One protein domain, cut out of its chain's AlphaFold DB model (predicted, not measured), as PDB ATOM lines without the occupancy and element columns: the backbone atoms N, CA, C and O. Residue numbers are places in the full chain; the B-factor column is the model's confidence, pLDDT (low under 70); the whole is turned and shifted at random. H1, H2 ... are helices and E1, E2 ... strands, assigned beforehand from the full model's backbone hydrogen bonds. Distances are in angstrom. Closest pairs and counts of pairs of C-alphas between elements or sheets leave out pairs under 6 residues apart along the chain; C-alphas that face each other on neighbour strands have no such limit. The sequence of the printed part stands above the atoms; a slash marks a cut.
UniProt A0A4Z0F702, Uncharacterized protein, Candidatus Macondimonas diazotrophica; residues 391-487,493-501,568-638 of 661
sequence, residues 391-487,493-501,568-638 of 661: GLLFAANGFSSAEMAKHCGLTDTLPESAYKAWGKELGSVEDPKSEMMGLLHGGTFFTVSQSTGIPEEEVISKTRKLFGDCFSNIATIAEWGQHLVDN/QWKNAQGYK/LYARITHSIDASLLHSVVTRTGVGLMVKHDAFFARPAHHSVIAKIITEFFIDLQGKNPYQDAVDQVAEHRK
ATOM      1  N   GLY A 391     -45.287  -2.271 -41.337       82.75
ATOM      2  CA  GLY A 391     -46.139  -1.193 -40.824       82.75
ATOM      3  C   GLY A 391     -45.839  -0.799 -39.372       82.75
ATOM      4  O   GLY A 391     -45.754   0.391 -39.068       82.75
ATOM      5  N   LEU A 392     -45.614  -1.779 -38.491       88.12
ATOM      6  CA  LEU A 392     -45.237  -1.542 -37.095       88.12
ATOM      7  C   LEU A 392     -43.780  -1.078 -36.976       88.12
ATOM      8  O   LEU A 392     -43.461  -0.268 -36.116       88.12
ATOM      9  N   LEU A 393     -42.911  -1.532 -37.876       89.31
ATOM     10  CA  LEU A 393     -41.507  -1.138 -37.935       89.31
ATOM     11  C   LEU A 393     -41.357   0.367 -38.253       89.31
ATOM     12  O   LEU A 393     -40.630   1.077 -37.555       89.31
ATOM     13  N   PHE A 394     -42.108   0.889 -39.231       91.88
ATOM     14  CA  PHE A 394     -42.158   2.333 -39.506       91.88
ATOM     15  C   PHE A 394     -42.763   3.123 -38.341       91.88
ATOM     16  O   PHE A 394     -42.246   4.187 -37.998       91.88
ATOM     17  N   ALA A 395     -43.816   2.597 -37.709       92.12
ATOM     18  CA  ALA A 395     -44.451   3.218 -36.547       92.12
ATOM     19  C   ALA A 395     -43.495   3.305 -35.348       92.12
ATOM     20  O   ALA A 395     -43.372   4.363 -34.738       92.12
ATOM     21  N   ALA A 396     -42.772   2.222 -35.054       91.81
ATOM     22  CA  ALA A 396     -41.791   2.154 -33.979       91.81
ATOM     23  C   ALA A 396     -40.729   3.247 -34.129       91.81
ATOM     24  O   ALA A 396     -40.470   3.989 -33.184       91.81
ATOM     25  N   ASN A 397     -40.158   3.380 -35.332       92.25
ATOM     26  CA  ASN A 397     -39.160   4.403 -35.632       92.25
ATOM     27  C   ASN A 397     -39.757   5.820 -35.589       92.25
ATOM     28  O   ASN A 397     -39.203   6.689 -34.925       92.25
ATOM     29  N   GLY A 398     -40.910   6.037 -36.229       92.69
ATOM     30  CA  GLY A 398     -41.549   7.351 -36.301       92.69
ATOM     31  C   GLY A 398     -42.023   7.887 -34.948       92.69
ATOM     32  O   GLY A 398     -41.881   9.077 -34.689       92.69
ATOM     33  N   PHE A 399     -42.537   7.021 -34.072       93.25
ATOM     34  CA  PHE A 399     -42.978   7.385 -32.721       93.25
ATOM     35  C   PHE A 399     -41.871   7.267 -31.668       93.25
ATOM     36  O   PHE A 399     -42.136   7.471 -30.486       93.25
ATOM     37  N   SER A 400     -40.645   6.918 -32.069       92.25
ATOM     38  CA  SER A 400     -39.505   6.725 -31.162       92.25
ATOM     39  C   SER A 400     -39.778   5.716 -30.031       92.25
ATOM     40  O   SER A 400     -39.348   5.911 -28.898       92.25
ATOM     41  N   SER A 401     -40.496   4.625 -30.314       91.94
ATOM     42  CA  SER A 401     -40.860   3.608 -29.314       91.94
ATOM     43  C   SER A 401     -39.826   2.498 -29.206       91.94
ATOM     44  O   SER A 401     -39.675   1.690 -30.127       91.94
ATOM     45  N   ALA A 402     -39.160   2.409 -28.056       90.12
ATOM     46  CA  ALA A 402     -38.248   1.309 -27.765       90.12
ATOM     47  C   ALA A 402     -38.991  -0.030 -27.628       90.12
ATOM     48  O   ALA A 402     -38.476  -1.070 -28.038       90.12
ATOM     49  N   GLU A 403     -40.205  -0.016 -27.082       90.19
ATOM     50  CA  GLU A 403     -41.064  -1.181 -26.872       90.19
ATOM     51  C   GLU A 403     -41.488  -1.805 -28.201       90.19
ATOM     52  O   GLU A 403     -41.226  -2.985 -28.429       90.19
ATOM     53  N   MET A 404     -42.039  -1.018 -29.135       89.69
ATOM     54  CA  MET A 404     -42.344  -1.521 -30.481       89.69
ATOM     55  C   MET A 404     -41.081  -1.964 -31.221       89.69
ATOM     56  O   MET A 404     -41.084  -3.012 -31.872       89.69
ATOM     57  N   ALA A 405     -39.990  -1.195 -31.118       87.75
ATOM     58  CA  ALA A 405     -38.748  -1.484 -31.830       87.75
ATOM     59  C   ALA A 405     -38.152  -2.846 -31.443       87.75
ATOM     60  O   ALA A 405     -37.651  -3.554 -32.325       87.75
ATOM     61  N   LYS A 406     -38.274  -3.246 -30.166       85.12
ATOM     62  CA  LYS A 406     -37.864  -4.574 -29.678       85.12
ATOM     63  C   LYS A 406     -38.541  -5.701 -30.446       85.12
ATOM     64  O   LYS A 406     -37.880  -6.691 -30.717       85.12
ATOM     65  N   HIS A 407     -39.808  -5.546 -30.833       83.00
ATOM     66  CA  HIS A 407     -40.603  -6.579 -31.510       83.00
ATOM     67  C   HIS A 407     -40.531  -6.543 -33.047       83.00
ATOM     68  O   HIS A 407     -41.032  -7.460 -33.699       83.00
ATOM     69  N   CYS A 408     -39.896  -5.519 -33.628       78.62
ATOM     70  CA  CYS A 408     -39.833  -5.303 -35.081       78.62
ATOM     71  C   CYS A 408     -38.432  -5.496 -35.689       78.62
ATOM     72  O   CYS A 408     -38.239  -5.223 -36.868       78.62
ATOM     73  N   GLY A 409     -37.441  -5.931 -34.903       76.62
ATOM     74  CA  GLY A 409     -36.077  -6.180 -35.392       76.62
ATOM     75  C   GLY A 409     -35.257  -4.907 -35.627       76.62
ATOM     76  O   GLY A 409     -34.285  -4.930 -36.377       76.62
ATOM     77  N   LEU A 410     -35.637  -3.788 -35.000       81.00
ATOM     78  CA  LEU A 410     -34.884  -2.531 -35.074       81.00
ATOM     79  C   LEU A 410     -33.811  -2.400 -33.986       81.00
ATOM     80  O   LEU A 410     -32.947  -1.536 -34.099       81.00
ATOM     81  N   THR A 411     -33.853  -3.230 -32.944       80.00
ATOM     82  CA  THR A 411     -32.861  -3.263 -31.857       80.00
ATOM     83  C   THR A 411     -31.965  -4.500 -31.971       80.00
ATOM     84  O   THR A 411     -32.170  -5.351 -32.833       80.00
ATOM     85  N   ASP A 412     -30.947  -4.607 -31.111       72.38
ATOM     86  CA  ASP A 412     -30.019  -5.750 -31.089       72.38
ATOM     87  C   ASP A 412     -30.656  -7.065 -30.611       72.38
ATOM     88  O   ASP A 412     -30.035  -8.124 -30.700       72.38
ATOM     89  N   THR A 413     -31.875  -7.008 -30.078       66.62
ATOM     90  CA  THR A 413     -32.622  -8.192 -29.660       66.62
ATOM     91  C   THR A 413     -33.131  -8.924 -30.900       66.62
ATOM     92  O   THR A 413     -33.545  -8.276 -31.856       66.62
ATOM     93  N   LEU A 414     -33.111 -10.259 -30.887       63.56
ATOM     94  CA  LEU A 414     -33.731 -11.069 -31.936       63.56
ATOM     95  C   LEU A 414     -35.200 -11.356 -31.553       63.56
ATOM     96  O   LEU A 414     -35.423 -12.267 -30.751       63.56
ATOM     97  N   PRO A 415     -36.207 -10.590 -32.020       62.25
ATOM     98  CA  PRO A 415     -37.569 -10.763 -31.531       62.25
ATOM     99  C   PRO A 415     -38.267 -12.041 -31.973       62.25
ATOM    100  O   PRO A 415     -38.209 -12.473 -33.125       62.25
ATOM    101  N   GLU A 416     -39.110 -12.538 -31.068       70.75
ATOM    102  CA  GLU A 416     -40.333 -13.226 -31.458       70.75
ATOM    103  C   GLU A 416     -41.215 -12.277 -32.292       70.75
ATOM    104  O   GLU A 416     -41.392 -11.117 -31.926       70.75
ATOM    105  N   SER A 417     -41.778 -12.777 -33.402       74.88
ATOM    106  CA  SER A 417     -42.702 -12.033 -34.279       74.88
ATOM    107  C   SER A 417     -43.671 -11.150 -33.489       74.88
ATOM    108  O   SER A 417     -44.353 -11.683 -32.612       74.88
ATOM    109  N   ALA A 418     -43.822  -9.864 -33.836       84.44
ATOM    110  CA  ALA A 418     -44.768  -8.979 -33.146       84.44
ATOM    111  C   ALA A 418     -46.194  -9.564 -33.106       84.44
ATOM    112  O   ALA A 418     -46.845  -9.508 -32.070       84.44
ATOM    113  N   TYR A 419     -46.635 -10.238 -34.179       86.69
ATOM    114  CA  TYR A 419     -47.921 -10.950 -34.200       86.69
ATOM    115  C   TYR A 419     -48.008 -12.054 -33.138       86.69
ATOM    116  O   TYR A 419     -49.029 -12.207 -32.477       86.69
ATOM    117  N   LYS A 420     -46.938 -12.841 -32.974       84.19
ATOM    118  CA  LYS A 420     -46.908 -13.971 -32.038       84.19
ATOM    119  C   LYS A 420     -46.812 -13.480 -30.594       84.19
ATOM    120  O   LYS A 420     -47.516 -14.004 -29.740       84.19
ATOM    121  N   ALA A 421     -45.994 -12.457 -30.346       87.75
ATOM    122  CA  ALA A 421     -45.909 -11.798 -29.046       87.75
ATOM    123  C   ALA A 421     -47.265 -11.193 -28.645       87.75
ATOM    124  O   ALA A 421     -47.745 -11.435 -27.542       87.75
ATOM    125  N   TRP A 422     -47.931 -10.497 -29.571       90.00
ATOM    126  CA  TRP A 422     -49.243  -9.898 -29.328       90.00
ATOM    127  C   TRP A 422     -50.340 -10.943 -29.108       90.00
ATOM    128  O   TRP A 422     -51.093 -10.844 -28.144       90.00
ATOM    129  N   GLY A 423     -50.385 -11.999 -29.927       89.56
ATOM    130  CA  GLY A 423     -51.323 -13.108 -29.741       89.56
ATOM    131  C   GLY A 423     -51.161 -13.808 -28.388       89.56
ATOM    132  O   GLY A 423     -52.160 -14.125 -27.743       89.56
ATOM    133  N   LYS A 424     -49.920 -13.998 -27.918       89.69
ATOM    134  CA  LYS A 424     -49.638 -14.530 -26.574       89.69
ATOM    135  C   LYS A 424     -50.107 -13.593 -25.465       89.69
ATOM    136  O   LYS A 424     -50.734 -14.067 -24.525       89.69
ATOM    137  N   GLU A 425     -49.827 -12.294 -25.580       91.12
ATOM    138  CA  GLU A 425     -50.235 -11.303 -24.576       91.12
ATOM    139  C   GLU A 425     -51.766 -11.212 -24.466       91.12
ATOM    140  O   GLU A 425     -52.310 -11.114 -23.366       91.12
ATOM    141  N   LEU A 426     -52.475 -11.303 -25.597       88.38
ATOM    142  CA  LEU A 426     -53.938 -11.302 -25.631       88.38
ATOM    143  C   LEU A 426     -54.557 -12.584 -25.056       88.38
ATOM    144  O   LEU A 426     -55.569 -12.485 -24.364       88.38
ATOM    145  N   GLY A 427     -53.923 -13.743 -25.254       81.00
ATOM    146  CA  GLY A 427     -54.392 -15.035 -24.741       81.00
ATOM    147  C   GLY A 427     -54.693 -16.065 -25.833       81.00
ATOM    148  O   GLY A 427     -55.751 -16.683 -25.812       81.00
ATOM    149  N   SER A 428     -53.762 -16.254 -26.777       65.44
ATOM    150  CA  SER A 428     -53.833 -17.219 -27.892       65.44
ATOM    151  C   SER A 428     -55.002 -16.984 -28.854       65.44
ATOM    152  O   SER A 428     -55.792 -17.881 -29.134       65.44
ATOM    153  N   VAL A 429     -55.068 -15.766 -29.395       76.44
ATOM    154  CA  VAL A 429     -55.894 -15.426 -30.567       76.44
ATOM    155  C   VAL A 429     -55.602 -16.405 -31.716       76.44
ATOM    156  O   VAL A 429     -54.438 -16.724 -31.956       76.44
ATOM    157  N   GLU A 430     -56.640 -16.857 -32.428       76.19
ATOM    158  CA  GLU A 430     -56.526 -17.839 -33.522       76.19
ATOM    159  C   GLU A 430     -55.687 -17.312 -34.700       76.19
ATOM    160  O   GLU A 430     -54.764 -17.985 -35.156       76.19
ATOM    161  N   ASP A 431     -55.939 -16.071 -35.136       80.50
ATOM    162  CA  ASP A 431     -55.146 -15.385 -36.164       80.50
ATOM    163  C   ASP A 431     -54.736 -13.966 -35.719       80.50
ATOM    164  O   ASP A 431     -55.308 -12.958 -36.152       80.50
ATOM    165  N   PRO A 432     -53.704 -13.840 -34.863       85.31
ATOM    166  CA  PRO A 432     -53.252 -12.540 -34.375       85.31
ATOM    167  C   PRO A 432     -52.648 -11.681 -35.493       85.31
ATOM    168  O   PRO A 432     -52.547 -10.461 -35.350       85.31
ATOM    169  N   LYS A 433     -52.239 -12.290 -36.619       86.12
ATOM    170  CA  LYS A 433     -51.718 -11.552 -37.771       86.12
ATOM    171  C   LYS A 433     -52.841 -10.794 -38.464       86.12
ATOM    172  O   LYS A 433     -52.673  -9.599 -38.709       86.12
ATOM    173  N   SER A 434     -53.954 -11.461 -38.766       85.31
ATOM    174  CA  SER A 434     -55.118 -10.824 -39.390       85.31
ATOM    175  C   SER A 434     -55.631  -9.653 -38.547       85.31
ATOM    176  O   SER A 434     -55.769  -8.543 -39.063       85.31
ATOM    177  N   GLU A 435     -55.795  -9.854 -37.236       87.50
ATOM    178  CA  GLU A 435     -56.306  -8.818 -36.328       87.50
ATOM    179  C   GLU A 435     -55.367  -7.600 -36.223       87.50
ATOM    180  O   GLU A 435     -55.805  -6.453 -36.358       87.50
ATOM    181  N   MET A 436     -54.052  -7.816 -36.068       88.38
ATOM    182  CA  MET A 436     -53.089  -6.711 -35.959       88.38
ATOM    183  C   MET A 436     -52.970  -5.943 -37.277       88.38
ATOM    184  O   MET A 436     -52.899  -4.715 -37.287       88.38
ATOM    185  N   MET A 437     -52.975  -6.653 -38.409       86.56
ATOM    186  CA  MET A 437     -52.987  -6.023 -39.730       86.56
ATOM    187  C   MET A 437     -54.275  -5.233 -39.958       86.56
ATOM    188  O   MET A 437     -54.225  -4.149 -40.540       86.56
ATOM    189  N   GLY A 438     -55.411  -5.721 -39.452       86.38
ATOM    190  CA  GLY A 438     -56.670  -4.984 -39.422       86.38
ATOM    191  C   GLY A 438     -56.516  -3.619 -38.748       86.38
ATOM    192  O   GLY A 438     -56.860  -2.603 -39.354       86.38
ATOM    193  N   LEU A 439     -55.917  -3.573 -37.551       87.50
ATOM    194  CA  LEU A 439     -55.618  -2.318 -36.842       87.50
ATOM    195  C   LEU A 439     -54.702  -1.393 -37.658       87.50
ATOM    196  O   LEU A 439     -55.032  -0.224 -37.869       87.50
ATOM    197  N   LEU A 440     -53.592  -1.919 -38.189       88.69
ATOM    198  CA  LEU A 440     -52.630  -1.149 -38.994       88.69
ATOM    199  C   LEU A 440     -53.238  -0.587 -40.296       88.69
ATOM    200  O   LEU A 440     -52.728   0.390 -40.848       88.69
ATOM    201  N   HIS A 441     -54.347  -1.162 -40.772       86.19
ATOM    202  CA  HIS A 441     -55.077  -0.723 -41.963       86.19
ATOM    203  C   HIS A 441     -56.379   0.049 -41.673       86.19
ATOM    204  O   HIS A 441     -57.173   0.275 -42.591       86.19
ATOM    205  N   GLY A 442     -56.569   0.531 -40.438       81.44
ATOM    206  CA  GLY A 442     -57.675   1.424 -40.064       81.44
ATOM    207  C   GLY A 442     -58.836   0.756 -39.321       81.44
ATOM    208  O   GLY A 442     -59.895   1.375 -39.177       81.44
ATOM    209  N   GLY A 443     -58.651  -0.484 -38.862       84.38
ATOM    210  CA  GLY A 443     -59.524  -1.146 -37.891       84.38
ATOM    211  C   GLY A 443     -59.507  -0.460 -36.520       84.38
ATOM    212  O   GLY A 443     -58.790   0.517 -36.297       84.38
ATOM    213  N   THR A 444     -60.325  -0.957 -35.594       88.38
ATOM    214  CA  THR A 444     -60.442  -0.420 -34.230       88.38
ATOM    215  C   THR A 444     -60.202  -1.505 -33.186       88.38
ATOM    216  O   THR A 444     -60.328  -2.698 -33.470       88.38
ATOM    217  N   PHE A 445     -59.887  -1.105 -31.954       89.94
ATOM    218  CA  PHE A 445     -59.808  -2.061 -30.850       89.94
ATOM    219  C   PHE A 445     -61.156  -2.746 -30.608       89.94
ATOM    220  O   PHE A 445     -61.177  -3.951 -30.385       89.94
ATOM    221  N   PHE A 446     -62.275  -2.044 -30.814       88.56
ATOM    222  CA  PHE A 446     -63.605  -2.650 -30.870       88.56
ATOM    223  C   PHE A 446     -63.711  -3.807 -31.879       88.56
ATOM    224  O   PHE A 446     -64.250  -4.857 -31.543       88.56
ATOM    225  N   THR A 447     -63.184  -3.672 -33.106       86.56
ATOM    226  CA  THR A 447     -63.248  -4.776 -34.085       86.56
ATOM    227  C   THR A 447     -62.440  -5.993 -33.648       86.56
ATOM    228  O   THR A 447     -62.913  -7.109 -33.837       86.56
ATOM    229  N   VAL A 448     -61.292  -5.778 -32.996       87.56
ATOM    230  CA  VAL A 448     -60.486  -6.862 -32.408       87.56
ATOM    231  C   VAL A 448     -61.208  -7.489 -31.213       87.56
ATOM    232  O   VAL A 448     -61.212  -8.702 -31.032       87.56
ATOM    233  N   SER A 449     -61.868  -6.675 -30.392       89.62
ATOM    234  CA  SER A 449     -62.678  -7.153 -29.272       89.62
ATOM    235  C   SER A 449     -63.810  -8.069 -29.746       89.62
ATOM    236  O   SER A 449     -64.013  -9.143 -29.185       89.62
ATOM    237  N   GLN A 450     -64.505  -7.698 -30.826       88.06
ATOM    238  CA  GLN A 450     -65.586  -8.508 -31.393       88.06
ATOM    239  C   GLN A 450     -65.098  -9.835 -31.990       88.06
ATOM    240  O   GLN A 450     -65.793 -10.841 -31.865       88.06
ATOM    241  N   SER A 451     -63.932  -9.847 -32.641       85.25
ATOM    242  CA  SER A 451     -63.368 -11.055 -33.258       85.25
ATOM    243  C   SER A 451     -62.787 -12.023 -32.226       85.25
ATOM    244  O   SER A 451     -62.927 -13.235 -32.371       85.25
ATOM    245  N   THR A 452     -62.173 -11.496 -31.165       85.62
ATOM    246  CA  THR A 452     -61.483 -12.295 -30.137       85.62
ATOM    247  C   THR A 452     -62.344 -12.627 -28.918       85.62
ATOM    248  O   THR A 452     -61.997 -13.527 -28.159       85.62
ATOM    249  N   GLY A 453     -63.441 -11.899 -28.693       87.69
ATOM    250  CA  GLY A 453     -64.247 -11.986 -27.469       87.69
ATOM    251  C   GLY A 453     -63.607 -11.319 -26.244       87.69
ATOM    252  O   GLY A 453     -64.183 -11.368 -25.160       87.69
ATOM    253  N   ILE A 454     -62.438 -10.688 -26.396       90.00
ATOM    254  CA  ILE A 454     -61.729  -9.994 -25.314       90.00
ATOM    255  C   ILE A 454     -62.311  -8.579 -25.172       90.00
ATOM    256  O   ILE A 454     -62.445  -7.896 -26.189       90.00
ATOM    257  N   PRO A 455     -62.641  -8.086 -23.964       93.00
ATOM    258  CA  PRO A 455     -63.124  -6.717 -23.772       93.00
ATOM    259  C   PRO A 455     -62.177  -5.662 -24.363       93.00
ATOM    260  O   PRO A 455     -60.961  -5.754 -24.205       93.00
ATOM    261  N   GLU A 456     -62.720  -4.633 -25.019       93.62
ATOM    262  CA  GLU A 456     -61.922  -3.610 -25.720       93.62
ATOM    263  C   GLU A 456     -60.879  -2.929 -24.816       93.62
ATOM    264  O   GLU A 456     -59.723  -2.782 -25.215       93.62
ATOM    265  N   GLU A 457     -61.248  -2.577 -23.583       93.62
ATOM    266  CA  GLU A 457     -60.328  -1.984 -22.601       93.62
ATOM    267  C   GLU A 457     -59.155  -2.915 -22.264       93.62
ATOM    268  O   GLU A 457     -58.016  -2.468 -22.107       93.62
ATOM    269  N   GLU A 458     -59.412  -4.224 -22.209       93.50
ATOM    270  CA  GLU A 458     -58.390  -5.234 -21.956       93.50
ATOM    271  C   GLU A 458     -57.462  -5.394 -23.167       93.50
ATOM    272  O   GLU A 458     -56.241  -5.433 -22.994       93.50
ATOM    273  N   VAL A 459     -58.007  -5.397 -24.394       92.06
ATOM    274  CA  VAL A 459     -57.207  -5.392 -25.633       92.06
ATOM    275  C   VAL A 459     -56.275  -4.179 -25.654       92.06
ATOM    276  O   VAL A 459     -55.080  -4.330 -25.922       92.06
ATOM    277  N   ILE A 460     -56.784  -2.984 -25.340       93.12
ATOM    278  CA  ILE A 460     -55.989  -1.748 -25.291       93.12
ATOM    279  C   ILE A 460     -54.886  -1.857 -24.237       93.12
ATOM    280  O   ILE A 460     -53.720  -1.614 -24.550       93.12
ATOM    281  N   SER A 461     -55.235  -2.244 -23.007       93.94
ATOM    282  CA  SER A 461     -54.298  -2.353 -21.884       93.94
ATOM    283  C   SER A 461     -53.151  -3.323 -22.186       93.94
ATOM    284  O   SER A 461     -51.977  -2.957 -22.093       93.94
ATOM    285  N   LYS A 462     -53.475  -4.532 -22.657       93.69
ATOM    286  CA  LYS A 462     -52.492  -5.555 -23.047       93.69
ATOM    287  C   LYS A 462     -51.617  -5.110 -24.218       93.69
ATOM    288  O   LYS A 462     -50.406  -5.318 -24.205       93.69
ATOM    289  N   THR A 463     -52.205  -4.440 -25.207       92.50
ATOM    290  CA  THR A 463     -51.455  -3.919 -26.358       92.50
ATOM    291  C   THR A 463     -50.472  -2.825 -25.938       92.50
ATOM    292  O   THR A 463     -49.316  -2.861 -26.352       92.50
ATOM    293  N   ARG A 464     -50.889  -1.887 -25.076       92.12
ATOM    294  CA  ARG A 464     -50.011  -0.838 -24.527       92.12
ATOM    295  C   ARG A 464     -48.909  -1.409 -23.650       92.12
ATOM    296  O   ARG A 464     -47.775  -0.961 -23.739       92.12
ATOM    297  N   LYS A 465     -49.209  -2.432 -22.851       91.81
ATOM    298  CA  LYS A 465     -48.193  -3.129 -22.056       91.81
ATOM    299  C   LYS A 465     -47.087  -3.730 -22.934       91.81
ATOM    300  O   LYS A 465     -45.927  -3.698 -22.538       91.81
ATOM    301  N   LEU A 466     -47.434  -4.257 -24.111       91.44
ATOM    302  CA  LEU A 466     -46.469  -4.868 -25.027       91.44
ATOM    303  C   LEU A 466     -45.718  -3.846 -25.895       91.44
ATOM    304  O   LEU A 466     -44.511  -3.967 -26.092       91.44
ATOM    305  N   PHE A 467     -46.427  -2.856 -26.439       91.56
ATOM    306  CA  PHE A 467     -45.914  -1.945 -27.468       91.56
ATOM    307  C   PHE A 467     -45.744  -0.490 -26.999       91.56
ATOM    308  O   PHE A 467     -45.327   0.360 -27.778       91.56
ATOM    309  N   GLY A 468     -46.045  -0.180 -25.743       92.19
ATOM    310  CA  GLY A 468     -46.026   1.180 -25.212       92.19
ATOM    311  C   GLY A 468     -47.242   2.019 -25.624       92.19
ATOM    312  O   GLY A 468     -48.027   1.672 -26.514       92.19
ATOM    313  N   ASP A 469     -47.401   3.175 -24.974       92.12
ATOM    314  CA  ASP A 469     -48.580   4.040 -25.136       92.12
ATOM    315  C   ASP A 469     -48.723   4.625 -26.544       92.12
ATOM    316  O   ASP A 469     -49.838   4.780 -27.057       92.12
ATOM    317  N   CYS A 470     -47.594   4.904 -27.195       93.25
ATOM    318  CA  CYS A 470     -47.532   5.465 -28.542       93.25
ATOM    319  C   CYS A 470     -48.069   4.523 -29.631       93.25
ATOM    320  O   CYS A 470     -48.389   5.002 -30.719       93.25
ATOM    321  N   PHE A 471     -48.292   3.231 -29.351       92.69
ATOM    322  CA  PHE A 471     -49.082   2.368 -30.240       92.69
ATOM    323  C   PHE A 471     -50.484   2.955 -30.496       92.69
ATOM    324  O   PHE A 471     -51.028   2.841 -31.595       92.69
ATOM    325  N   SER A 472     -51.053   3.666 -29.513       91.00
ATOM    326  CA  SER A 472     -52.378   4.294 -29.629       91.00
ATOM    327  C   SER A 472     -52.442   5.345 -30.746       91.00
ATOM    328  O   SER A 472     -53.517   5.546 -31.310       91.00
ATOM    329  N   ASN A 473     -51.309   5.951 -31.139       94.50
ATOM    330  CA  ASN A 473     -51.243   6.905 -32.254       94.50
ATOM    331  C   ASN A 473     -51.832   6.321 -33.551       94.50
ATOM    332  O   ASN A 473     -52.412   7.061 -34.340       94.50
ATOM    333  N   ILE A 474     -51.718   5.005 -33.766       93.31
ATOM    334  CA  ILE A 474     -52.259   4.300 -34.939       93.31
ATOM    335  C   ILE A 474     -53.770   4.537 -35.054       93.31
ATOM    336  O   ILE A 474     -54.261   5.020 -36.080       93.31
ATOM    337  N   ALA A 475     -54.500   4.236 -33.978       91.62
ATOM    338  CA  ALA A 475     -55.944   4.413 -33.912       91.62
ATOM    339  C   ALA A 475     -56.321   5.902 -33.908       91.62
ATOM    340  O   ALA A 475     -57.223   6.296 -34.650       91.62
ATOM    341  N   THR A 476     -55.585   6.730 -33.159       93.38
ATOM    342  CA  THR A 476     -55.836   8.173 -33.045       93.38
ATOM    343  C   THR A 476     -55.719   8.890 -34.392       93.38
ATOM    344  O   THR A 476     -56.610   9.653 -34.755       93.38
ATOM    345  N   ILE A 477     -54.676   8.618 -35.187       95.94
ATOM    346  CA  ILE A 477     -54.507   9.217 -36.525       95.94
ATOM    347  C   ILE A 477     -55.641   8.777 -37.461       95.94
ATOM    348  O   ILE A 477     -56.175   9.586 -38.226       95.94
ATOM    349  N   ALA A 478     -56.011   7.492 -37.426       93.62
ATOM    350  CA  ALA A 478     -57.084   6.952 -38.256       93.62
ATOM    351  C   ALA A 478     -58.452   7.574 -37.916       93.62
ATOM    352  O   ALA A 478     -59.226   7.890 -38.825       93.62
ATOM    353  N   GLU A 479     -58.731   7.773 -36.627       92.19
ATOM    354  CA  GLU A 479     -59.947   8.410 -36.122       92.19
ATOM    355  C   GLU A 479     -59.992   9.903 -36.434       92.19
ATOM    356  O   GLU A 479     -60.943  10.373 -37.059       92.19
ATOM    357  N   TRP A 480     -58.929  10.635 -36.101       94.56
ATOM    358  CA  TRP A 480     -58.800  12.056 -36.407       94.56
ATOM    359  C   TRP A 480     -58.994  12.326 -37.903       94.56
ATOM    360  O   TRP A 480     -59.831  13.144 -38.289       94.56
ATOM    361  N   GLY A 481     -58.331  11.553 -38.774       93.50
ATOM    362  CA  GLY A 481     -58.502  11.658 -40.224       93.50
ATOM    363  C   GLY A 481     -59.941  11.410 -40.699       93.50
ATOM    364  O   GLY A 481     -60.397  12.041 -41.654       93.50
ATOM    365  N   GLN A 482     -60.693  10.538 -40.018       90.75
ATOM    366  CA  GLN A 482     -62.110  10.316 -40.306       90.75
ATOM    367  C   GLN A 482     -62.956  11.575 -40.034       90.75
ATOM    368  O   GLN A 482     -63.899  11.834 -40.791       90.75
ATOM    369  N   HIS A 483     -62.634  12.360 -39.003       90.81
ATOM    370  CA  HIS A 483     -63.362  13.587 -38.657       90.81
ATOM    371  C   HIS A 483     -63.063  14.763 -39.593       90.81
ATOM    372  O   HIS A 483     -63.885  15.666 -39.714       90.81
ATOM    373  N   LEU A 484     -61.938  14.729 -40.310       91.56
ATOM    374  CA  LEU A 484     -61.554  15.792 -41.244       91.56
ATOM    375  C   LEU A 484     -62.224  15.712 -42.618       91.56
ATOM    376  O   LEU A 484     -62.146  16.679 -43.387       91.56
ATOM    377  N   VAL A 485     -62.823  14.570 -42.963       90.69
ATOM    378  CA  VAL A 485     -63.511  14.373 -44.246       90.69
ATOM    379  C   VAL A 485     -65.013  14.596 -44.116       90.69
ATOM    380  O   VAL A 485     -65.646  14.150 -43.157       90.69
ATOM    381  N   ASP A 486     -65.581  15.246 -45.128       88.94
ATOM    382  CA  ASP A 486     -66.986  15.638 -45.192       88.94
ATOM    383  C   ASP A 486     -67.537  15.516 -46.632       88.94
ATOM    384  O   ASP A 486     -66.880  15.012 -47.547       88.94
ATOM    385  N   ASN A 487     -68.775  15.971 -46.841       88.75
ATOM    386  CA  ASN A 487     -69.460  15.917 -48.138       88.75
ATOM    387  C   ASN A 487     -68.839  16.809 -49.236       88.75
ATOM    388  O   ASN A 487     -69.156  16.631 -50.414       88.75
ATOM    389  N   GLN A 493     -54.240  15.361 -47.838       95.88
ATOM    390  CA  GLN A 493     -52.992  15.421 -48.612       95.88
ATOM    391  C   GLN A 493     -51.807  15.835 -47.739       95.88
ATOM    392  O   GLN A 493     -51.951  16.679 -46.859       95.88
ATOM    393  N   TRP A 494     -50.637  15.275 -48.037       97.12
ATOM    394  CA  TRP A 494     -49.347  15.612 -47.425       97.12
ATOM    395  C   TRP A 494     -48.227  15.362 -48.439       97.12
ATOM    396  O   TRP A 494     -48.463  14.839 -49.533       97.12
ATOM    397  N   LYS A 495     -46.994  15.730 -48.101       96.31
ATOM    398  CA  LYS A 495     -45.794  15.315 -48.830       96.31
ATOM    399  C   LYS A 495     -45.045  14.251 -48.039       96.31
ATOM    400  O   LYS A 495     -44.902  14.382 -46.828       96.31
ATOM    401  N   ASN A 496     -44.565  13.213 -48.720       93.81
ATOM    402  CA  ASN A 496     -43.666  12.232 -48.106       93.81
ATOM    403  C   ASN A 496     -42.240  12.800 -47.938       93.81
ATOM    404  O   ASN A 496     -41.944  13.904 -48.403       93.81
ATOM    405  N   ALA A 497     -41.334  12.015 -47.346       87.94
ATOM    406  CA  ALA A 497     -39.936  12.397 -47.104       87.94
ATOM    407  C   ALA A 497     -39.148  12.779 -48.379       87.94
ATOM    408  O   ALA A 497     -38.137  13.469 -48.310       87.94
ATOM    409  N   GLN A 498     -39.618  12.360 -49.558       91.06
ATOM    410  CA  GLN A 498     -39.024  12.695 -50.858       91.06
ATOM    411  C   GLN A 498     -39.665  13.937 -51.508       91.06
ATOM    412  O   GLN A 498     -39.324  14.303 -52.635       91.06
ATOM    413  N   GLY A 499     -40.617  14.581 -50.827       93.19
ATOM    414  CA  GLY A 499     -41.361  15.742 -51.315       93.19
ATOM    415  C   GLY A 499     -42.485  15.407 -52.302       93.19
ATOM    416  O   GLY A 499     -43.064  16.318 -52.905       93.19
ATOM    417  N   TYR A 500     -42.813  14.127 -52.498       95.38
ATOM    418  CA  TYR A 500     -43.894  13.703 -53.383       95.38
ATOM    419  C   TYR A 500     -45.249  13.896 -52.707       95.38
ATOM    420  O   TYR A 500     -45.430  13.536 -51.547       95.38
ATOM    421  N   LYS A 501     -46.210  14.478 -53.435       96.44
ATOM    422  CA  LYS A 501     -47.565  14.736 -52.926       96.44
ATOM    423  C   LYS A 501     -48.360  13.435 -52.836       96.44
ATOM    424  O   LYS A 501     -48.723  12.891 -53.874       96.44
ATOM    425  N   LEU A 568     -56.269   7.043 -43.108       95.44
ATOM    426  CA  LEU A 568     -55.210   8.062 -43.088       95.44
ATOM    427  C   LEU A 568     -53.873   7.506 -42.579       95.44
ATOM    428  O   LEU A 568     -52.884   7.600 -43.302       95.44
ATOM    429  N   TYR A 569     -53.857   6.873 -41.398       95.75
ATOM    430  CA  TYR A 569     -52.646   6.267 -40.829       95.75
ATOM    431  C   TYR A 569     -51.985   5.302 -41.822       95.75
ATOM    432  O   TYR A 569     -50.822   5.474 -42.180       95.75
ATOM    433  N   ALA A 570     -52.765   4.346 -42.340       94.69
ATOM    434  CA  ALA A 570     -52.276   3.347 -43.283       94.69
ATOM    435  C   ALA A 570     -51.651   3.998 -44.522       94.69
ATOM    436  O   ALA A 570     -50.594   3.581 -44.983       94.69
ATOM    437  N   ARG A 571     -52.269   5.060 -45.055       95.75
ATOM    438  CA  ARG A 571     -51.746   5.760 -46.231       95.75
ATOM    439  C   ARG A 571     -50.478   6.557 -45.949       95.75
ATOM    440  O   ARG A 571     -49.637   6.615 -46.848       95.75
ATOM    441  N   ILE A 572     -50.333   7.132 -44.753       97.12
ATOM    442  CA  ILE A 572     -49.093   7.781 -44.307       97.12
ATOM    443  C   ILE A 572     -47.984   6.733 -44.203       97.12
ATOM    444  O   ILE A 572     -46.957   6.897 -44.862       97.12
ATOM    445  N   THR A 573     -48.223   5.615 -43.508       95.75
ATOM    446  CA  THR A 573     -47.287   4.478 -43.426       95.75
ATOM    447  C   THR A 573     -46.879   3.992 -44.819       95.75
ATOM    448  O   THR A 573     -45.690   3.899 -45.112       95.75
ATOM    449  N   HIS A 574     -47.848   3.817 -45.727       95.56
ATOM    450  CA  HIS A 574     -47.595   3.436 -47.122       95.56
ATOM    451  C   HIS A 574     -46.769   4.458 -47.914       95.56
ATOM    452  O   HIS A 574     -46.182   4.134 -48.936       95.56
ATOM    453  N   SER A 575     -46.737   5.721 -47.496       96.56
ATOM    454  CA  SER A 575     -45.890   6.725 -48.147       96.56
ATOM    455  C   SER A 575     -44.455   6.736 -47.616       96.56
ATOM    456  O   SER A 575     -43.529   7.133 -48.333       96.56
ATOM    457  N   ILE A 576     -44.263   6.278 -46.375       95.50
ATOM    458  CA  ILE A 576     -42.948   6.094 -45.756       95.50
ATOM    459  C   ILE A 576     -42.299   4.833 -46.334       95.50
ATOM    460  O   ILE A 576     -41.155   4.897 -46.782       95.50
ATOM    461  N   ASP A 577     -43.043   3.728 -46.433       93.50
ATOM    462  CA  ASP A 577     -42.526   2.494 -47.035       93.50
ATOM    463  C   ASP A 577     -42.181   2.642 -48.520       93.50
ATOM    464  O   ASP A 577     -41.135   2.167 -48.957       93.50
ATOM    465  N   ALA A 578     -42.971   3.409 -49.275       95.25
ATOM    466  CA  ALA A 578     -42.655   3.759 -50.651       95.25
ATOM    467  C   ALA A 578     -41.331   4.529 -50.738       95.25
ATOM    468  O   ALA A 578     -40.524   4.286 -51.635       95.25
ATOM    469  N   SER A 579     -41.073   5.426 -49.780       95.00
ATOM    470  CA  SER A 579     -39.816   6.182 -49.721       95.00
ATOM    471  C   SER A 579     -38.617   5.263 -49.469       95.00
ATOM    472  O   SER A 579     -37.578   5.440 -50.112       95.00
ATOM    473  N   LEU A 580     -38.769   4.251 -48.602       93.56
ATOM    474  CA  LEU A 580     -37.755   3.216 -48.398       93.56
ATOM    475  C   LEU A 580     -37.527   2.408 -49.678       93.56
ATOM    476  O   LEU A 580     -36.389   2.280 -50.123       93.56
ATOM    477  N   LEU A 581     -38.597   1.906 -50.299       94.06
ATOM    478  CA  LEU A 581     -38.516   1.122 -51.532       94.06
ATOM    479  C   LEU A 581     -37.786   1.907 -52.624       94.06
ATOM    480  O   LEU A 581     -36.883   1.380 -53.265       94.06
ATOM    481  N   HIS A 582     -38.113   3.185 -52.810       94.12
ATOM    482  CA  HIS A 582     -37.418   4.043 -53.769       94.12
ATOM    483  C   HIS A 582     -35.929   4.196 -53.447       94.12
ATOM    484  O   HIS A 582     -35.107   4.204 -54.364       94.12
ATOM    485  N   SER A 583     -35.576   4.315 -52.165       93.00
ATOM    486  CA  SER A 583     -34.183   4.346 -51.709       93.00
ATOM    487  C   SER A 583     -33.464   3.049 -52.090       93.00
ATOM    488  O   SER A 583     -32.413   3.101 -52.723       93.00
ATOM    489  N   VAL A 584     -34.070   1.887 -51.828       93.19
ATOM    490  CA  VAL A 584     -33.523   0.578 -52.222       93.19
ATOM    491  C   VAL A 584     -33.344   0.490 -53.740       93.19
ATOM    492  O   VAL A 584     -32.246   0.206 -54.211       93.19
ATOM    493  N   VAL A 585     -34.370   0.812 -54.526       92.56
ATOM    494  CA  VAL A 585     -34.315   0.748 -55.997       92.56
ATOM    495  C   VAL A 585     -33.223   1.647 -56.575       92.56
ATOM    496  O   VAL A 585     -32.486   1.238 -57.465       92.56
ATOM    497  N   THR A 586     -33.106   2.878 -56.079       89.75
ATOM    498  CA  THR A 586     -32.169   3.861 -56.649       89.75
ATOM    499  C   THR A 586     -30.733   3.684 -56.172       89.75
ATOM    500  O   THR A 586     -29.817   4.083 -56.888       89.75
ATOM    501  N   ARG A 587     -30.522   3.106 -54.983       89.56
ATOM    502  CA  ARG A 587     -29.194   3.000 -54.358       89.56
ATOM    503  C   ARG A 587     -28.555   1.625 -54.485       89.56
ATOM    504  O   ARG A 587     -27.335   1.547 -54.410       89.56
ATOM    505  N   THR A 588     -29.336   0.556 -54.651       85.12
ATOM    506  CA  THR A 588     -28.764  -0.788 -54.838       85.12
ATOM    507  C   THR A 588     -28.045  -0.906 -56.177       85.12
ATOM    508  O   THR A 588     -26.941  -1.435 -56.222       85.12
ATOM    509  N   GLY A 589     -28.655  -0.415 -57.263       76.12
ATOM    510  CA  GLY A 589     -28.120  -0.567 -58.620       76.12
ATOM    511  C   GLY A 589     -28.126  -2.012 -59.132       76.12
ATOM    512  O   GLY A 589     -27.411  -2.316 -60.082       76.12
ATOM    513  N   VAL A 590     -28.906  -2.903 -58.509       77.62
ATOM    514  CA  VAL A 590     -28.952  -4.338 -58.834       77.62
ATOM    515  C   VAL A 590     -30.298  -4.755 -59.428       77.62
ATOM    516  O   VAL A 590     -31.295  -4.051 -59.282       77.62
ATOM    517  N   GLY A 591     -30.349  -5.928 -60.069       84.81
ATOM    518  CA  GLY A 591     -31.613  -6.556 -60.457       84.81
ATOM    519  C   GLY A 591     -32.401  -7.026 -59.230       84.81
ATOM    520  O   GLY A 591     -31.888  -7.817 -58.434       84.81
ATOM    521  N   LEU A 592     -33.629  -6.526 -59.076       92.94
ATOM    522  CA  LEU A 592     -34.562  -6.903 -58.015       92.94
ATOM    523  C   LEU A 592     -36.034  -6.732 -58.435       92.94
ATOM    524  O   LEU A 592     -36.387  -5.767 -59.107       92.94
ATOM    525  N   MET A 593     -36.909  -7.617 -57.963       95.06
ATOM    526  CA  MET A 593     -38.366  -7.486 -58.053       95.06
ATOM    527  C   MET A 593     -38.937  -7.103 -56.680       95.06
ATOM    528  O   MET A 593     -38.487  -7.601 -55.649       95.06
ATOM    529  N   VAL A 594     -39.922  -6.199 -56.644       93.44
ATOM    530  CA  VAL A 594     -40.456  -5.627 -55.395       93.44
ATOM    531  C   VAL A 594     -41.920  -5.986 -55.153       93.44
ATOM    532  O   VAL A 594     -42.797  -5.733 -55.977       93.44
ATOM    533  N   LYS A 595     -42.225  -6.469 -53.953       92.06
ATOM    534  CA  LYS A 595     -43.588  -6.679 -53.452       92.06
ATOM    535  C   LYS A 595     -43.764  -5.875 -52.167       92.06
ATOM    536  O   LYS A 595     -43.909  -6.426 -51.086       92.06
ATOM    537  N   HIS A 596     -43.743  -4.551 -52.329       90.69
ATOM    538  CA  HIS A 596     -43.774  -3.553 -51.253       90.69
ATOM    539  C   HIS A 596     -42.625  -3.724 -50.245       90.69
ATOM    540  O   HIS A 596     -41.545  -3.184 -50.459       90.69
ATOM    541  N   ASP A 597     -42.859  -4.463 -49.169       86.19
ATOM    542  CA  ASP A 597     -41.932  -4.766 -48.083       86.19
ATOM    543  C   ASP A 597     -41.106  -6.041 -48.305       86.19
ATOM    544  O   ASP A 597     -40.141  -6.268 -47.573       86.19
ATOM    545  N   ALA A 598     -41.411  -6.808 -49.358       90.12
ATOM    546  CA  ALA A 598     -40.608  -7.941 -49.800       90.12
ATOM    547  C   ALA A 598     -39.757  -7.618 -51.040       90.12
ATOM    548  O   ALA A 598     -40.255  -7.120 -52.056       90.12
ATOM    549  N   PHE A 599     -38.471  -7.958 -50.973       92.75
ATOM    550  CA  PHE A 599     -37.486  -7.772 -52.036       92.75
ATOM    551  C   PHE A 599     -37.035  -9.131 -52.560       92.75
ATOM    552  O   PHE A 599     -36.498  -9.935 -51.805       92.75
ATOM    553  N   PHE A 600     -37.235  -9.389 -53.849       94.38
ATOM    554  CA  PHE A 600     -36.745 -10.572 -54.553       94.38
ATOM    555  C   PHE A 600     -35.490 -10.165 -55.311       94.38
ATOM    556  O   PHE A 600     -35.547  -9.280 -56.161       94.38
ATOM    557  N   ALA A 601     -34.356 -10.770 -54.994       94.56
ATOM    558  CA  ALA A 601     -33.086 -10.429 -55.620       94.56
ATOM    559  C   ALA A 601     -32.169 -11.652 -55.660       94.56
ATOM    560  O   ALA A 601     -32.448 -12.677 -55.025       94.56
ATOM    561  N   ARG A 602     -31.041 -11.515 -56.366       95.00
ATOM    562  CA  ARG A 602     -29.892 -12.407 -56.178       95.00
ATOM    563  C   ARG A 602     -29.561 -12.490 -54.676       95.00
ATOM    564  O   ARG A 602     -29.481 -11.431 -54.045       95.00
ATOM    565  N   PRO A 603     -29.314 -13.686 -54.110       93.81
ATOM    566  CA  PRO A 603     -29.178 -13.843 -52.667       93.81
ATOM    567  C   PRO A 603     -28.114 -12.935 -52.024       93.81
ATOM    568  O   PRO A 603     -28.417 -12.281 -51.029       93.81
ATOM    569  N   ALA A 604     -26.924 -12.793 -52.619       92.19
ATOM    570  CA  ALA A 604     -25.874 -11.916 -52.083       92.19
ATOM    571  C   ALA A 604     -26.270 -10.425 -52.009       92.19
ATOM    572  O   ALA A 604     -25.811  -9.687 -51.140       92.19
ATOM    573  N   HIS A 605     -27.177  -9.952 -52.871       92.56
ATOM    574  CA  HIS A 605     -27.601  -8.547 -52.856       92.56
ATOM    575  C   HIS A 605     -28.445  -8.180 -51.631       92.56
ATOM    576  O   HIS A 605     -28.612  -6.995 -51.332       92.56
ATOM    577  N   HIS A 606     -28.940  -9.165 -50.878       90.81
ATOM    578  CA  HIS A 606     -29.700  -8.907 -49.657       90.81
ATOM    579  C   HIS A 606     -28.886  -8.211 -48.570       90.81
ATOM    580  O   HIS A 606     -29.455  -7.427 -47.817       90.81
ATOM    581  N   SER A 607     -27.571  -8.421 -48.514       88.00
ATOM    582  CA  SER A 607     -26.682  -7.698 -47.592       88.00
ATOM    583  C   SER A 607     -26.641  -6.195 -47.915       88.00
ATOM    584  O   SER A 607     -26.679  -5.342 -47.025       88.00
ATOM    585  N   VAL A 608     -26.634  -5.848 -49.208       89.88
ATOM    586  CA  VAL A 608     -26.669  -4.455 -49.687       89.88
ATOM    587  C   VAL A 608     -28.028  -3.820 -49.401       89.88
ATOM    588  O   VAL A 608     -28.097  -2.698 -48.899       89.88
ATOM    589  N   ILE A 609     -29.111  -4.549 -49.679       91.38
ATOM    590  CA  ILE A 609     -30.482  -4.104 -49.401       91.38
ATOM    591  C   ILE A 609     -30.658  -3.844 -47.898       91.38
ATOM    592  O   ILE A 609     -31.094  -2.758 -47.518       91.38
ATOM    593  N   ALA A 610     -30.250  -4.783 -47.043       88.19
ATOM    594  CA  ALA A 610     -30.338  -4.646 -45.591       88.19
ATOM    595  C   ALA A 610     -29.562  -3.423 -45.075       88.19
ATOM    596  O   ALA A 610     -30.079  -2.682 -44.238       88.19
ATOM    597  N   LYS A 611     -28.374  -3.145 -45.629       88.81
ATOM    598  CA  LYS A 611     -27.603  -1.936 -45.306       88.81
ATOM    599  C   LYS A 611     -28.367  -0.655 -45.643       88.81
ATOM    600  O   LYS A 611     -28.461   0.233 -44.797       88.81
ATOM    601  N   ILE A 612     -28.940  -0.568 -46.844       91.94
ATOM    602  CA  ILE A 612     -29.722   0.602 -47.277       91.94
ATOM    603  C   ILE A 612     -30.946   0.803 -46.378       91.94
ATOM    604  O   ILE A 612     -31.276   1.939 -46.040       91.94
ATOM    605  N   ILE A 613     -31.601  -0.288 -45.972       91.00
ATOM    606  CA  ILE A 613     -32.745  -0.250 -45.058       91.00
ATOM    607  C   ILE A 613     -32.315   0.253 -43.671       91.00
ATOM    608  O   ILE A 613     -32.957   1.155 -43.135       91.00
ATOM    609  N   THR A 614     -31.215  -0.259 -43.104       88.88
ATOM    610  CA  THR A 614     -30.670   0.231 -41.826       88.88
ATOM    611  C   THR A 614     -30.371   1.728 -41.889       88.88
ATOM    612  O   THR A 614     -30.821   2.472 -41.022       88.88
ATOM    613  N   GLU A 615     -29.658   2.181 -42.920       91.06
ATOM    614  CA  GLU A 615     -29.323   3.598 -43.105       91.06
ATOM    615  C   GLU A 615     -30.576   4.468 -43.241       91.06
ATOM    616  O   GLU A 615     -30.653   5.527 -42.631       91.06
ATOM    617  N   PHE A 616     -31.597   3.994 -43.961       91.88
ATOM    618  CA  PHE A 616     -32.872   4.700 -44.063       91.88
ATOM    619  C   PHE A 616     -33.551   4.875 -42.697       91.88
ATOM    620  O   PHE A 616     -34.047   5.958 -42.396       91.88
ATOM    621  N   PHE A 617     -33.564   3.840 -41.850       90.81
ATOM    622  CA  PHE A 617     -34.138   3.959 -40.506       90.81
ATOM    623  C   PHE A 617     -33.314   4.844 -39.579       90.81
ATOM    624  O   PHE A 617     -33.914   5.536 -38.758       90.81
ATOM    625  N   ILE A 618     -31.984   4.849 -39.715       90.12
ATOM    626  CA  ILE A 618     -31.098   5.792 -39.018       90.12
ATOM    627  C   ILE A 618     -31.436   7.227 -39.444       90.12
ATOM    628  O   ILE A 618     -31.653   8.082 -38.592       90.12
ATOM    629  N   ASP A 619     -31.569   7.475 -40.748       88.88
ATOM    630  CA  ASP A 619     -31.887   8.796 -41.299       88.88
ATOM    631  C   ASP A 619     -33.274   9.308 -40.891       88.88
ATOM    632  O   ASP A 619     -33.497  10.523 -40.885       88.88
ATOM    633  N   LEU A 620     -34.219   8.409 -40.603       86.69
ATOM    634  CA  LEU A 620     -35.552   8.755 -40.112       86.69
ATOM    635  C   LEU A 620     -35.596   9.045 -38.606       86.69
ATOM    636  O   LEU A 620     -36.536   9.716 -38.165       86.69
ATOM    637  N   GLN A 621     -34.606   8.597 -37.824       84.50
ATOM    638  CA  GLN A 621     -34.599   8.842 -36.382       84.50
ATOM    639  C   GLN A 621     -34.633  10.350 -36.097       84.50
ATOM    640  O   GLN A 621     -33.833  11.120 -36.625       84.50
ATOM    641  N   GLY A 622     -35.586  10.777 -35.267       75.62
ATOM    642  CA  GLY A 622     -35.762  12.179 -34.879       75.62
ATOM    643  C   GLY A 622     -36.541  13.059 -35.865       75.62
ATOM    644  O   GLY A 622     -36.790  14.214 -35.540       75.62
ATOM    645  N   LYS A 623     -36.964  12.551 -37.036       83.69
ATOM    646  CA  LYS A 623     -37.752  13.329 -38.018       83.69
ATOM    647  C   LYS A 623     -39.270  13.155 -37.903       83.69
ATOM    648  O   LYS A 623     -39.987  13.924 -38.512       83.69
ATOM    649  N   ASN A 624     -39.747  12.137 -37.176       89.62
ATOM    650  CA  ASN A 624     -41.164  11.762 -37.025       89.62
ATOM    651  C   ASN A 624     -42.053  12.082 -38.260       89.62
ATOM    652  O   ASN A 624     -42.887  12.991 -38.225       89.62
ATOM    653  N   PRO A 625     -41.946  11.287 -39.343       92.88
ATOM    654  CA  PRO A 625     -42.699  11.525 -40.579       92.88
ATOM    655  C   PRO A 625     -44.226  11.432 -40.417       92.88
ATOM    656  O   PRO A 625     -44.964  11.855 -41.308       92.88
ATOM    657  N   TYR A 626     -44.722  10.861 -39.312       95.75
ATOM    658  CA  TYR A 626     -46.150  10.853 -39.008       95.75
ATOM    659  C   TYR A 626     -46.623  12.216 -38.511       95.75
ATOM    660  O   TYR A 626     -47.667  12.670 -38.977       95.75
ATOM    661  N   GLN A 627     -45.858  12.868 -37.625       95.75
ATOM    662  CA  GLN A 627     -46.167  14.219 -37.144       95.75
ATOM    663  C   GLN A 627     -46.166  15.210 -38.312       95.75
ATOM    664  O   GLN A 627     -47.173  15.871 -38.551       95.75
ATOM    665  N   ASP A 628     -45.119  15.182 -39.142       95.56
ATOM    666  CA  ASP A 628     -45.024  16.016 -40.347       95.56
ATOM    667  C   ASP A 628     -46.234  15.859 -41.281       95.56
ATOM    668  O   ASP A 628     -46.690  16.817 -41.913       95.56
ATOM    669  N   ALA A 629     -46.746  14.632 -41.428       97.12
ATOM    670  CA  ALA A 629     -47.886  14.356 -42.288       97.12
ATOM    671  C   ALA A 629     -49.201  14.868 -41.685       97.12
ATOM    672  O   ALA A 629     -50.005  15.448 -42.419       97.12
ATOM    673  N   VAL A 630     -49.437  14.674 -40.381       97.19
ATOM    674  CA  VAL A 630     -50.661  15.177 -39.731       97.19
ATOM    675  C   VAL A 630     -50.660  16.700 -39.630       97.19
ATOM    676  O   VAL A 630     -51.705  17.297 -39.870       97.19
ATOM    677  N   ASP A 631     -49.508  17.337 -39.422       97.12
ATOM    678  CA  ASP A 631     -49.385  18.800 -39.404       97.12
ATOM    679  C   ASP A 631     -49.731  19.399 -40.772       97.12
ATOM    680  O   ASP A 631     -50.560  20.306 -40.874       97.12
ATOM    681  N   GLN A 632     -49.196  18.822 -41.855       97.38
ATOM    682  CA  GLN A 632     -49.554  19.223 -43.219       97.38
ATOM    683  C   GLN A 632     -51.042  18.998 -43.514       97.38
ATOM    684  O   GLN A 632     -51.678  19.814 -44.183       97.38
ATOM    685  N   VAL A 633     -51.625  17.886 -43.060       97.31
ATOM    686  CA  VAL A 633     -53.062  17.635 -43.240       97.31
ATOM    687  C   VAL A 633     -53.888  18.672 -42.474       97.31
ATOM    688  O   VAL A 633     -54.851  19.194 -43.040       97.31
ATOM    689  N   ALA A 634     -53.504  19.000 -41.239       96.44
ATOM    690  CA  ALA A 634     -54.177  19.993 -40.411       96.44
ATOM    691  C   ALA A 634     -54.122  21.387 -41.049       96.44
ATOM    692  O   ALA A 634     -55.155  22.045 -41.168       96.44
ATOM    693  N   GLU A 635     -52.959  21.790 -41.570       95.44
ATOM    694  CA  GLU A 635     -52.776  23.045 -42.305       95.44
ATOM    695  C   GLU A 635     -53.707  23.116 -43.529       95.44
ATOM    696  O   GLU A 635     -54.478  24.066 -43.686       95.44
ATOM    697  N   HIS A 636     -53.715  22.074 -44.372       91.56
ATOM    698  CA  HIS A 636     -54.577  22.027 -45.559       91.56
ATOM    699  C   HIS A 636     -56.074  22.027 -45.217       91.56
ATOM    700  O   HIS A 636     -56.888  22.533 -45.996       91.56
ATOM    701  N   ARG A 637     -56.459  21.424 -44.085       92.12
ATOM    702  CA  ARG A 637     -57.856  21.343 -43.630       92.12
ATOM    703  C   ARG A 637     -58.267  22.494 -42.718       92.12
ATOM    704  O   ARG A 637     -59.458  22.607 -42.441       92.12
ATOM    705  N   LYS A 638     -57.330  23.365 -42.327       91.38
ATOM    706  CA  LYS A 638     -57.531  24.430 -41.336       91.38
ATOM    707  C   LYS A 638     -58.130  23.885 -40.031       91.38
ATOM    708  O   LYS A 638     -59.076  24.459 -39.498       91.38
TER     709      LYS A 638
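What this domain is: This is residues 391 to 487, 493 to 501 and 568 to 638 of the 661 residues of an uncharacterized protein of Candidatus Macondimonas diazotrophica (UniProt A0A4Z0F702). Two groups of helices sit to either side of a short helical hairpin, H1 and H2, with H1 in the middle: H3 to H7 make one group, and H8 and H9 cross in the other. Long H8 reaches from H7 across H1 to H9, a small strand hairpin, E2 and E3, lies by residues 581 to 585 of H8 and 605 to 609 of H9, and H10 runs beside strand E1. The 177 printed residues, with ten named helices and three named strands in the order H1 to H7, E1, H8, E2, E3, H9, H10, are mostly helix; the sheet, E2 - E3, is antiparallel. The whole is compact, with a radius of gyration of the C-alphas of 17.1 A and spans of 50 by 43 by 27 A.

Where its parts are: E2 is residues 592 to 595 and E3 598 to 601. H8, residues 568 to 588, is 30.3 A long and begins at C-alpha 568 (-55.210, 8.062, -43.088). H9, residues 605 to 620, is 22.9 A long; H10, residues 625 to 637, is 18.3 A long and ends at C-alpha 637 (-57.856, 21.343, -43.630). H1, residues 391 to 398, begins at C-alpha 391 (-46.139, -1.193, -40.824). H2 is 402 to 407, H3 418 to 426, H4 432 to 440 and H5 445 to 452. H6, 456 to 467, is 16.2 A long and H7, 469 to 483, 22.2 A. E1, 493 to 495, pairs with no named strand.

How they stand to each other: In the hairpin E2 and E3, N 593 and O 600 are 2.8 A apart, within hydrogen-bond range. E3 and H9 are near each other. H8, with residues 580 to 588, touches H9 at a steep tilt of 50 degrees; the closest C-alphas, of Val 584 and Ile 612, are 6.2 A apart. H8 also touches H1, about perpendicular at 85 degrees (Gly 391 to Thr 573, closest C-alphas, 6.3 A), H7 (Ala 478 to Tyr 569, 5.2 A) and H10 (Ile 572 to Tyr 626, 6.8 A). The closest C-alphas of E1 and H10, of Trp 494 and Ala 629, are 5.5 A apart. H1 and H2 form a helical hairpin, a shallow tilt of 26 degrees, opposite ways. H6 touches H2, H3 and H5, for instance H3 at Glu 425 and Lys 462, closest C-alphas 6.4 A apart; H6 and H7 touch only at the corner. H3 touches H4, closest C-alphas Gly 423 and Pro 432, 5.1 A. Every O i to N i+4 pair is within hydrogen-bond range in H1, H3, H4, H5, H6, H8, H9 and H10; in H2 it is 1 of 2, in H7 8 of 11.

The domain as a whole: The C-alphas farthest apart, of Asn 487 and Ala 604, are 51.9 A apart. Residues 488 to 492 and 502 to 567 are not printed, with C-alpha gaps of 16.5 A and 14.1 A. Of the links printed whole, none is long. Mean pLDDT of the printed part is 89.5; residues 413 to 415 and 428 are under 70.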